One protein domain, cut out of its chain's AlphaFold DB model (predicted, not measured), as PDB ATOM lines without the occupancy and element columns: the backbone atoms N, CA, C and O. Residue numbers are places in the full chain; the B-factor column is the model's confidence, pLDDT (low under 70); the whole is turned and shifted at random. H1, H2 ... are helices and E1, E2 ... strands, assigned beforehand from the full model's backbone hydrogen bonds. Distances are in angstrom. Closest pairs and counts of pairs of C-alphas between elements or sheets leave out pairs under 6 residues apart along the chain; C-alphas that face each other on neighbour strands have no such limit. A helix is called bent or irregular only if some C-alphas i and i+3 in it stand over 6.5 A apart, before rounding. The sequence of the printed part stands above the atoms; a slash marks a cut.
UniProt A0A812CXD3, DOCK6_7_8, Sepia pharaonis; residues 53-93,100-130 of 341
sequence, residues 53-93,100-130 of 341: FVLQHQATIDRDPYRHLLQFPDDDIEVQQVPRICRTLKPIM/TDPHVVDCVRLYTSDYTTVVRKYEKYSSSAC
ATOM      1  N   PHE A  53     228.440 169.544 216.702       83.62
ATOM      2  CA  PHE A  53     229.727 169.746 217.365       83.62
ATOM      3  C   PHE A  53     229.573 169.854 218.886       83.62
ATOM      4  O   PHE A  53     230.316 169.203 219.627       83.62
ATOM      5  N   VAL A  54     228.608 170.647 219.360       80.56
ATOM      6  CA  VAL A  54     228.323 170.805 220.794       80.56
ATOM      7  C   VAL A  54     227.869 169.477 221.395       80.56
ATOM      8  O   VAL A  54     228.409 169.064 222.422       80.56
ATOM      9  N   LEU A  55     226.965 168.757 220.721       83.56
ATOM     10  CA  LEU A  55     226.487 167.445 221.162       83.56
ATOM     11  C   LEU A  55     227.629 166.430 221.304       83.56
ATOM     12  O   LEU A  55     227.703 165.714 222.305       83.56
ATOM     13  N   GLN A  56     228.562 166.392 220.349       89.06
ATOM     14  CA  GLN A  56     229.707 165.479 220.390       89.06
ATOM     15  C   GLN A  56     230.692 165.800 221.530       89.06
ATOM     16  O   GLN A  56     231.353 164.898 222.050       89.06
ATOM     17  N   HIS A  57     230.784 167.068 221.943       85.75
ATOM     18  CA  HIS A  57     231.737 167.543 222.954       85.75
ATOM     19  C   HIS A  57     231.096 167.846 224.319       85.75
ATOM     20  O   HIS A  57     231.787 168.329 225.221       85.75
ATOM     21  N   GLN A  58     229.819 167.500 224.513       84.81
ATOM     22  CA  GLN A  58     229.041 167.792 225.721       84.81
ATOM     23  C   GLN A  58     229.752 167.354 227.013       84.81
ATOM     24  O   GLN A  58     229.861 168.127 227.960       84.81
ATOM     25  N   ALA A  59     230.337 166.152 227.034       85.38
ATOM     26  CA  ALA A  59     231.029 165.626 228.213       85.38
ATOM     27  C   ALA A  59     232.283 166.431 228.611       85.38
ATOM     28  O   ALA A  59     232.677 166.420 229.777       85.38
ATOM     29  N   THR A  60     232.927 167.103 227.655       85.75
ATOM     30  CA  THR A  60     234.075 167.984 227.913       85.75
ATOM     31  C   THR A  60     233.597 169.329 228.452       85.75
ATOM     32  O   THR A  60     234.168 169.826 229.418       85.75
ATOM     33  N   ILE A  61     232.516 169.867 227.880       81.81
ATOM     34  CA  ILE A  61     231.875 171.116 228.318       81.81
ATOM     35  C   ILE A  61     231.339 170.973 229.752       81.81
ATOM     36  O   ILE A  61     231.539 171.853 230.583       81.81
ATOM     37  N   ASP A  62     230.724 169.835 230.081       83.62
ATOM     38  CA  ASP A  62     230.166 169.578 231.414       83.62
ATOM     39  C   ASP A  62     231.235 169.447 232.508       83.62
ATOM     40  O   ASP A  62     230.952 169.690 233.681       83.62
ATOM     41  N   ARG A  63     232.461 169.061 232.136       88.06
ATOM     42  CA  ARG A  63     233.600 168.921 233.055       88.06
ATOM     43  C   ARG A  63     234.399 170.212 233.230       88.06
ATOM     44  O   ARG A  63     235.308 170.226 234.058       88.06
ATOM     45  N   ASP A  64     234.090 171.261 232.473       85.31
ATOM     46  CA  ASP A  64     234.783 172.543 232.562       85.31
ATOM     47  C   ASP A  64     234.428 173.265 233.883       85.31
ATOM     48  O   ASP A  64     233.256 173.589 234.112       85.31
ATOM     49  N   PRO A  65     235.415 173.568 234.756       87.12
ATOM     50  CA  PRO A  65     235.196 174.352 235.975       87.12
ATOM     51  C   PRO A  65     234.542 175.720 235.724       87.12
ATOM     52  O   PRO A  65     233.850 176.249 236.596       87.12
ATOM     53  N   TYR A  66     234.733 176.288 234.532       82.81
ATOM     54  CA  TYR A  66     234.245 177.611 234.150       82.81
ATOM     55  C   TYR A  66     233.013 177.570 233.238       82.81
ATOM     56  O   TYR A  66     232.622 178.610 232.713       82.81
ATOM     57  N   ARG A  67     232.340 176.415 233.093       82.44
ATOM     58  CA  ARG A  67     231.168 176.259 232.202       82.44
ATOM     59  C   ARG A  67     230.087 177.331 232.398       82.44
ATOM     60  O   ARG A  67     229.435 177.742 231.448       82.44
ATOM     61  N   HIS A  68     229.914 177.795 233.636       78.44
ATOM     62  CA  HIS A  68     228.912 178.789 234.020       78.44
ATOM     63  C   HIS A  68     229.181 180.179 233.423       78.44
ATOM     64  O   HIS A  68     228.257 180.973 233.311       78.44
ATOM     65  N   LEU A  69     230.423 180.472 233.022       79.56
ATOM     66  CA  LEU A  69     230.782 181.700 232.305       79.56
ATOM     67  C   LEU A  69     230.474 181.611 230.804       79.56
ATOM     68  O   LEU A  69     230.433 182.633 230.125       79.56
ATOM     69  N   LEU A  70     230.295 180.393 230.284       73.62
ATOM     70  CA  LEU A  70     230.056 180.112 228.867       73.62
ATOM     71  C   LEU A  70     228.574 179.860 228.554       73.62
ATOM     72  O   LEU A  70     228.178 179.908 227.390       73.62
ATOM     73  N   GLN A  71     227.758 179.576 229.571       76.75
ATOM     74  CA  GLN A  71     226.326 179.307 229.438       76.75
ATOM     75  C   GLN A  71     225.499 180.557 229.752       76.75
ATOM     76  O   GLN A  71     225.875 181.380 230.585       76.75
ATOM     77  N   PHE A  72     224.349 180.690 229.087       81.69
ATOM     78  CA  PHE A  72     223.356 181.682 229.490       81.69
ATOM     79  C   PHE A  72     222.780 181.300 230.862       81.69
ATOM     80  O   PHE A  72     222.617 180.108 231.126       81.69
ATOM     81  N   PRO A  73     222.454 182.277 231.725       84.88
ATOM     82  CA  PRO A  73     221.748 182.008 232.972       84.88
ATOM     83  C   PRO A  73     220.430 181.267 232.728       84.88
ATOM     84  O   PRO A  73     219.710 181.577 231.777       84.88
ATOM     85  N   ASP A  74     220.078 180.344 233.624       84.94
ATOM     86  CA  ASP A  74     218.818 179.589 233.545       84.94
ATOM     87  C   ASP A  74     217.579 180.509 233.595       84.94
ATOM     88  O   ASP A  74     216.515 180.155 233.090       84.94
ATOM     89  N   ASP A  75     217.717 181.705 234.181       89.56
ATOM     90  CA  ASP A  75     216.675 182.728 234.295       89.56
ATOM     91  C   ASP A  75     216.787 183.856 233.247       89.56
ATOM     92  O   ASP A  75     216.160 184.904 233.414       89.56
ATOM     93  N   ASP A  76     217.576 183.683 232.175       89.06
ATOM     94  CA  ASP A  76     217.701 184.699 231.116       89.06
ATOM     95  C   ASP A  76     216.399 184.860 230.321       89.06
ATOM     96  O   ASP A  76     216.110 185.945 229.836       89.06
ATOM     97  N   ILE A  77     215.582 183.815 230.182       90.06
ATOM     98  CA  ILE A  77     214.384 183.855 229.336       90.06
ATOM     99  C   ILE A  77     213.160 184.297 230.144       90.06
ATOM    100  O   ILE A  77     212.715 183.601 231.052       90.06
ATOM    101  N   GLU A  78     212.552 185.410 229.739       90.06
ATOM    102  CA  GLU A  78     211.289 185.912 230.273       90.06
ATOM    103  C   GLU A  78     210.223 185.959 229.172       90.06
ATOM    104  O   GLU A  78     210.460 186.439 228.062       90.06
ATOM    105  N   VAL A  79     209.021 185.461 229.469       90.94
ATOM    106  CA  VAL A  79     207.876 185.526 228.552       90.94
ATOM    107  C   VAL A  79     206.958 186.656 228.994       90.94
ATOM    108  O   VAL A  79     206.351 186.588 230.061       90.94
ATOM    109  N   GLN A  80     206.829 187.680 228.157       89.38
ATOM    110  CA  GLN A  80     206.000 188.849 228.417       89.38
ATOM    111  C   GLN A  80     204.768 188.859 227.507       89.38
ATOM    112  O   GLN A  80     204.870 188.658 226.295       89.38
ATOM    113  N   GLN A  81     203.598 189.150 228.085       88.62
ATOM    114  CA  GLN A  81     202.407 189.487 227.307       88.62
ATOM    115  C   GLN A  81     202.398 190.981 226.995       88.62
ATOM    116  O   GLN A  81     202.451 191.817 227.899       88.62
ATOM    117  N   VAL A  82     202.332 191.313 225.710       87.00
ATOM    118  CA  VAL A  82     202.278 192.689 225.225       87.00
ATOM    119  C   VAL A  82     200.907 192.932 224.596       87.00
ATOM    120  O   VAL A  82     200.581 192.275 223.602       87.00
ATOM    121  N   PRO A  83     200.113 193.882 225.129       85.50
ATOM    122  CA  PRO A  83     198.787 194.179 224.611       85.50
ATOM    123  C   PRO A  83     198.811 194.469 223.115       85.50
ATOM    124  O   PRO A  83     199.622 195.275 222.640       85.50
ATOM    125  N   ARG A  84     197.903 193.844 222.361       80.94
ATOM    126  CA  ARG A  84     197.788 194.140 220.933       80.94
ATOM    127  C   ARG A  84     197.279 195.568 220.755       80.94
ATOM    128  O   ARG A  84     196.218 195.942 221.255       80.94
ATOM    129  N   ILE A  85     198.004 196.365 219.972       77.06
ATOM    130  CA  ILE A  85     197.554 197.707 219.598       77.06
ATOM    131  C   ILE A  85     196.371 197.559 218.638       77.06
ATOM    132  O   ILE A  85     196.549 197.245 217.463       77.06
ATOM    133  N   CYS A  86     195.164 197.790 219.149       73.44
ATOM    134  CA  CYS A  86     193.928 197.772 218.378       73.44
ATOM    135  C   CYS A  86     193.386 199.192 218.198       73.44
ATOM    136  O   CYS A  86     193.487 200.045 219.078       73.44
ATOM    137  N   ARG A  87     192.749 199.448 217.052       70.12
ATOM    138  CA  ARG A  87     192.091 200.733 216.777       70.12
ATOM    139  C   ARG A  87     190.850 200.964 217.645       70.12
ATOM    140  O   ARG A  87     190.484 202.103 217.929       70.12
ATOM    141  N   THR A  88     190.150 199.889 217.973       75.25
ATOM    142  CA  THR A  88     188.924 199.901 218.768       75.25
ATOM    143  C   THR A  88     189.235 199.502 220.206       75.25
ATOM    144  O   THR A  88     190.184 198.763 220.453       75.25
ATOM    145  N   LEU A  89     188.414 199.958 221.159       75.19
ATOM    146  CA  LEU A  89     188.560 199.580 222.574       75.19
ATOM    147  C   LEU A  89     188.459 198.061 222.785       75.19
ATOM    148  O   LEU A  89     189.054 197.526 223.712       75.19
ATOM    149  N   LYS A  90     187.679 197.382 221.936       75.62
ATOM    150  CA  LYS A  90     187.549 195.925 221.875       75.62
ATOM    151  C   LYS A  90     187.424 195.480 220.414       75.62
ATOM    152  O   LYS A  90     186.896 196.256 219.607       75.62
ATOM    153  N   PRO A  91     187.879 194.270 220.054       73.06
ATOM    154  CA  PRO A  91     187.598 193.682 218.749       73.06
ATOM    155  C   PRO A  91     186.086 193.627 218.498       73.06
ATOM    156  O   PRO A  91     185.320 193.271 219.394       73.06
ATOM    157  N   ILE A  92     185.650 193.995 217.293       74.06
ATOM    158  CA  ILE A  92     184.248 193.855 216.886       74.06
ATOM    159  C   ILE A  92     184.100 192.437 216.342       74.06
ATOM    160  O   ILE A  92     184.459 192.171 215.198       74.06
ATOM    161  N   MET A  93     183.636 191.529 217.192       73.44
ATOM    162  CA  MET A  93     183.380 190.139 216.833       73.44
ATOM    163  C   MET A  93     181.865 189.938 216.687       73.44
ATOM    164  O   MET A  93     181.126 190.436 217.541       73.44
ATOM    165  N   THR A 100     178.468 177.678 215.366       79.69
ATOM    166  CA  THR A 100     179.808 178.067 214.899       79.69
ATOM    167  C   THR A 100     180.830 176.969 215.204       79.69
ATOM    168  O   THR A 100     180.948 176.520 216.344       79.69
ATOM    169  N   ASP A 101     181.606 176.565 214.194       86.31
ATOM    170  CA  ASP A 101     182.687 175.582 214.330       86.31
ATOM    171  C   ASP A 101     183.685 176.000 215.439       86.31
ATOM    172  O   ASP A 101     184.212 177.122 215.392       86.31
ATOM    173  N   PRO A 102     183.992 175.124 216.419       87.31
ATOM    174  CA  PRO A 102     185.003 175.374 217.447       87.31
ATOM    175  C   PRO A 102     186.350 175.865 216.900       87.31
ATOM    176  O   PRO A 102     186.985 176.724 217.512       87.31
ATOM    177  N   HIS A 103     186.771 175.393 215.721       88.88
ATOM    178  CA  HIS A 103     188.010 175.851 215.091       88.88
ATOM    179  C   HIS A 103     187.950 177.319 214.674       88.88
ATOM    180  O   HIS A 103     188.950 178.027 214.779       88.88
ATOM    181  N   VAL A 104     186.788 177.802 214.232       88.19
ATOM    182  CA  VAL A 104     186.593 179.213 213.879       88.19
ATOM    183  C   VAL A 104     186.658 180.067 215.139       88.19
ATOM    184  O   VAL A 104     187.338 181.091 215.146       88.19
ATOM    185  N   VAL A 105     186.035 179.619 216.230       85.94
ATOM    186  CA  VAL A 105     186.097 180.303 217.531       85.94
ATOM    187  C   VAL A 105     187.540 180.394 218.037       85.94
ATOM    188  O   VAL A 105     187.981 181.463 218.463       85.94
ATOM    189  N   ASP A 106     188.301 179.305 217.939       88.38
ATOM    190  CA  ASP A 106     189.710 179.262 218.329       88.38
ATOM    191  C   ASP A 106     190.585 180.163 217.445       88.38
ATOM    192  O   ASP A 106     191.414 180.912 217.968       88.38
ATOM    193  N   CYS A 107     190.367 180.160 216.126       88.62
ATOM    194  CA  CYS A 107     191.056 181.054 215.194       88.62
ATOM    195  C   CYS A 107     190.786 182.525 215.520       88.62
ATOM    196  O   CYS A 107     191.714 183.333 215.547       88.62
ATOM    197  N   VAL A 108     189.529 182.885 215.790       86.38
ATOM    198  CA  VAL A 108     189.156 184.262 216.127       86.38
ATOM    199  C   VAL A 108     189.748 184.670 217.478       86.38
ATOM    200  O   VAL A 108     190.268 185.782 217.611       86.38
ATOM    201  N   ARG A 109     189.756 183.766 218.465       86.31
ATOM    202  CA  ARG A 109     190.400 183.993 219.766       86.31
ATOM    203  C   ARG A 109     191.903 184.226 219.618       86.31
ATOM    204  O   ARG A 109     192.413 185.188 220.178       86.31
ATOM    205  N   LEU A 110     192.598 183.395 218.840       87.31
ATOM    206  CA  LEU A 110     194.036 183.540 218.591       87.31
ATOM    207  C   LEU A 110     194.355 184.804 217.784       87.31
ATOM    208  O   LEU A 110     195.347 185.478 218.037       87.31
ATOM    209  N   TYR A 111     193.503 185.161 216.823       85.62
ATOM    210  CA  TYR A 111     193.674 186.396 216.067       85.62
ATOM    211  C   TYR A 111     193.540 187.629 216.965       85.62
ATOM    212  O   TYR A 111     194.229 188.623 216.756       85.62
ATOM    213  N   THR A 112     192.658 187.590 217.962       85.50
ATOM    214  CA  THR A 112     192.368 188.732 218.844       85.50
ATOM    215  C   THR A 112     193.183 188.760 220.136       85.50
ATOM    216  O   THR A 112     193.096 189.751 220.860       85.50
ATOM    217  N   SER A 113     193.980 187.729 220.427       87.69
ATOM    218  CA  SER A 113     194.813 187.675 221.628       87.69
ATOM    219  C   SER A 113     196.007 188.630 221.570       87.69
ATOM    220  O   SER A 113     196.498 188.986 220.497       87.69
ATOM    221  N   ASP A 114     196.492 189.001 222.752       88.81
ATOM    222  CA  ASP A 114     197.699 189.802 222.927       88.81
ATOM    223  C   ASP A 114     198.952 189.081 222.413       88.81
ATOM    224  O   ASP A 114     199.001 187.852 222.299       88.81
ATOM    225  N   TYR A 115     199.989 189.856 222.096       86.94
ATOM    226  CA  TYR A 115     201.258 189.299 221.651       86.94
ATOM    227  C   TYR A 115     201.979 188.631 222.819       86.94
ATOM    228  O   TYR A 115     201.989 189.136 223.939       86.94
ATOM    229  N   THR A 116     202.620 187.499 222.542       89.31
ATOM    230  CA  THR A 116     203.520 186.836 223.487       89.31
ATOM    231  C   THR A 116     204.939 187.000 222.969       89.31
ATOM    232  O   THR A 116     205.273 186.468 221.910       89.31
ATOM    233  N   THR A 117     205.758 187.755 223.694       86.31
ATOM    234  CA  THR A 117     207.144 188.038 223.318       86.31
ATOM    235  C   THR A 117     208.089 187.375 224.301       86.31
ATOM    236  O   THR A 117     207.875 187.413 225.511       86.31
ATOM    237  N   VAL A 118     209.152 186.779 223.767       88.69
ATOM    238  CA  VAL A 118     210.251 186.228 224.555       88.69
ATOM    239  C   VAL A 118     211.342 187.288 224.646       88.69
ATOM    240  O   VAL A 118     211.875 187.714 223.622       88.69
ATOM    241  N   VAL A 119     211.643 187.727 225.860       86.31
ATOM    242  CA  VAL A 119     212.645 188.751 226.162       86.31
ATOM    243  C   VAL A 119     213.776 188.106 226.952       86.31
ATOM    244  O   VAL A 119     213.542 187.234 227.785       86.31
ATOM    245  N   ARG A 120     215.014 188.527 226.683       86.00
ATOM    246  CA  ARG A 120     216.172 188.108 227.472       86.00
ATOM    247  C   ARG A 120     216.434 189.112 228.590       86.00
ATOM    248  O   ARG A 120     216.774 190.265 228.326       86.00
ATOM    249  N   LYS A 121     216.290 188.688 229.842       85.88
ATOM    250  CA  LYS A 121     216.460 189.505 231.050       85.88
ATOM    251  C   LYS A 121     217.822 190.197 231.088       85.88
ATOM    252  O   LYS A 121     217.919 191.359 231.491       85.88
ATOM    253  N   TYR A 122     218.869 189.508 230.633       81.44
ATOM    254  CA  TYR A 122     220.237 190.024 230.639       81.44
ATOM    255  C   TYR A 122     220.686 190.569 229.276       81.44
ATOM    256  O   TYR A 122     221.860 190.898 229.114       81.44
ATOM    257  N   GLU A 123     219.769 190.751 228.312       78.31
ATOM    258  CA  GLU A 123     220.081 191.291 226.977       78.31
ATOM    259  C   GLU A 123     220.825 192.629 227.058       78.31
ATOM    260  O   GLU A 123     221.758 192.865 226.294       78.31
ATOM    261  N   LYS A 124     220.479 193.476 228.038       71.50
ATOM    262  CA  LYS A 124     221.126 194.778 228.278       71.50
ATOM    263  C   LYS A 124     222.624 194.695 228.597       71.50
ATOM    264  O   LYS A 124     223.336 195.664 228.365       71.50
ATOM    265  N   TYR A 125     223.103 193.558 229.102       72.69
ATOM    266  CA  TYR A 125     224.519 193.323 229.409       72.69
ATOM    267  C   TYR A 125     225.261 192.610 228.273       72.69
ATOM    268  O   TYR A 125     226.459 192.348 228.379       72.69
ATOM    269  N   SER A 126     224.565 192.285 227.181       70.44
ATOM    270  CA  SER A 126     225.180 191.689 226.000       70.44
ATOM    271  C   SER A 126     226.191 192.655 225.384       70.44
ATOM    272  O   SER A 126     225.905 193.835 225.184       70.44
ATOM    273  N   SER A 127     227.353 192.127 224.998       60.66
ATOM    274  CA  SER A 127     228.420 192.856 224.297       60.66
ATOM    275  C   SER A 127     228.038 193.314 222.881       60.66
ATOM    276  O   SER A 127     228.831 193.975 222.209       60.66
ATOM    277  N   SER A 128     226.823 192.993 222.426       58.34
ATOM    278  CA  SER A 128     226.275 193.468 221.157       58.34
ATOM    279  C   SER A 128     226.186 194.997 221.149       58.34
ATOM    280  O   SER A 128     225.550 195.595 222.018       58.34
ATOM    281  N   ALA A 129     226.785 195.639 220.143       52.47
ATOM    282  CA  ALA A 129     226.849 197.100 220.038       52.47
ATOM    283  C   ALA A 129     225.468 197.790 220.104       52.47
ATOM    284  O   ALA A 129     225.370 198.901 220.618       52.47
ATOM    285  N   CYS A 130     224.394 197.111 219.678       51.12
ATOM    286  CA  CYS A 130     223.013 197.608 219.733       51.12
ATOM    287  C   CYS A 130     222.457 197.818 221.155       51.12
ATOM    288  O   CYS A 130     221.491 198.560 221.318       51.12
TER     289      CYS A 130
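This is residues 53 to 93 and 100 to 130 of the 341 residues of the protein "DOCK6_7_8" of Sepia pharaonis (UniProt A0A812CXD3). A thin ribbon of two antiparallel strands, E1 and E2, makes the middle of a long, open domain, with the small helices H1 and H2 off one end of the ribbon and the longest helix, H3, off the other. No helix touches another, and residues 53 to 60, 62 to 69, 100 to 107 and 124 to 130 stand free, the last as a tail after E2. The printed part has 72 residues with three named helices and two named strands, in the order H1, H2, E1, H3, E2; the class is mixed, helices and strands. The whole is extended, with a radius of gyration of the C-alphas of 20.8 A, and elongated, spanning 58 by 32 by 18 A.

E1, residues 77 to 82, is 15.5 A long from first to last C-alpha, starting with C-alpha 77 at (214.384, 183.855, 229.336). E2, residues 115 to 120, is 16.1 A long and ends with C-alpha 120 at (216.172, 188.108, 227.472). H3, residues 102 to 112, is 15.3 A long. H2, residues 67 to 70, is 5.2 A long. H1, residues 53 to 62, is 14.1 A long and begins with C-alpha 53 at (229.727, 169.746, 217.365); it is irregular, with C-alphas 56 and 59 7.9 A apart.

E1 and E2 are antiparallel neighbours, with 149 degrees between their N-to-C directions. C-alphas 79 and 118 face each other at 4.7 A. N 80 and O 117 are within hydrogen-bond range at 2.9 A, and so are N 119 and O 78 at 2.8 A. A tight link of 2 residues joins H3 to E2. A short link of 6 residues joins H2 to E1. H1 and H2 are close but not clearly touching, and their closest C-alphas, those of Ile 61 and Arg 67, are 6.5 A apart. H1 is apart from E1, E2 and H3, and H2 is apart from E2 and H3. In H3 every O i to N i+4 pair is within hydrogen-bond range; in H1 4 of 6 are, and H2 is too short for such a pair.

The two C-alphas farthest apart, those of Pro 65 and Thr 100, are 59.4 A apart. Residues 94 to 99 are not printed, and C-alphas 93 and 100 are 12.7 A apart across this cut, which lies in the link from E1 to H3. Of the links that are printed whole, H1 to H2 is tight as well, and no link is long. The mean pLDDT of the printed part is 81.7; residues 127 to 130 are under 70, where the model's confidence is low.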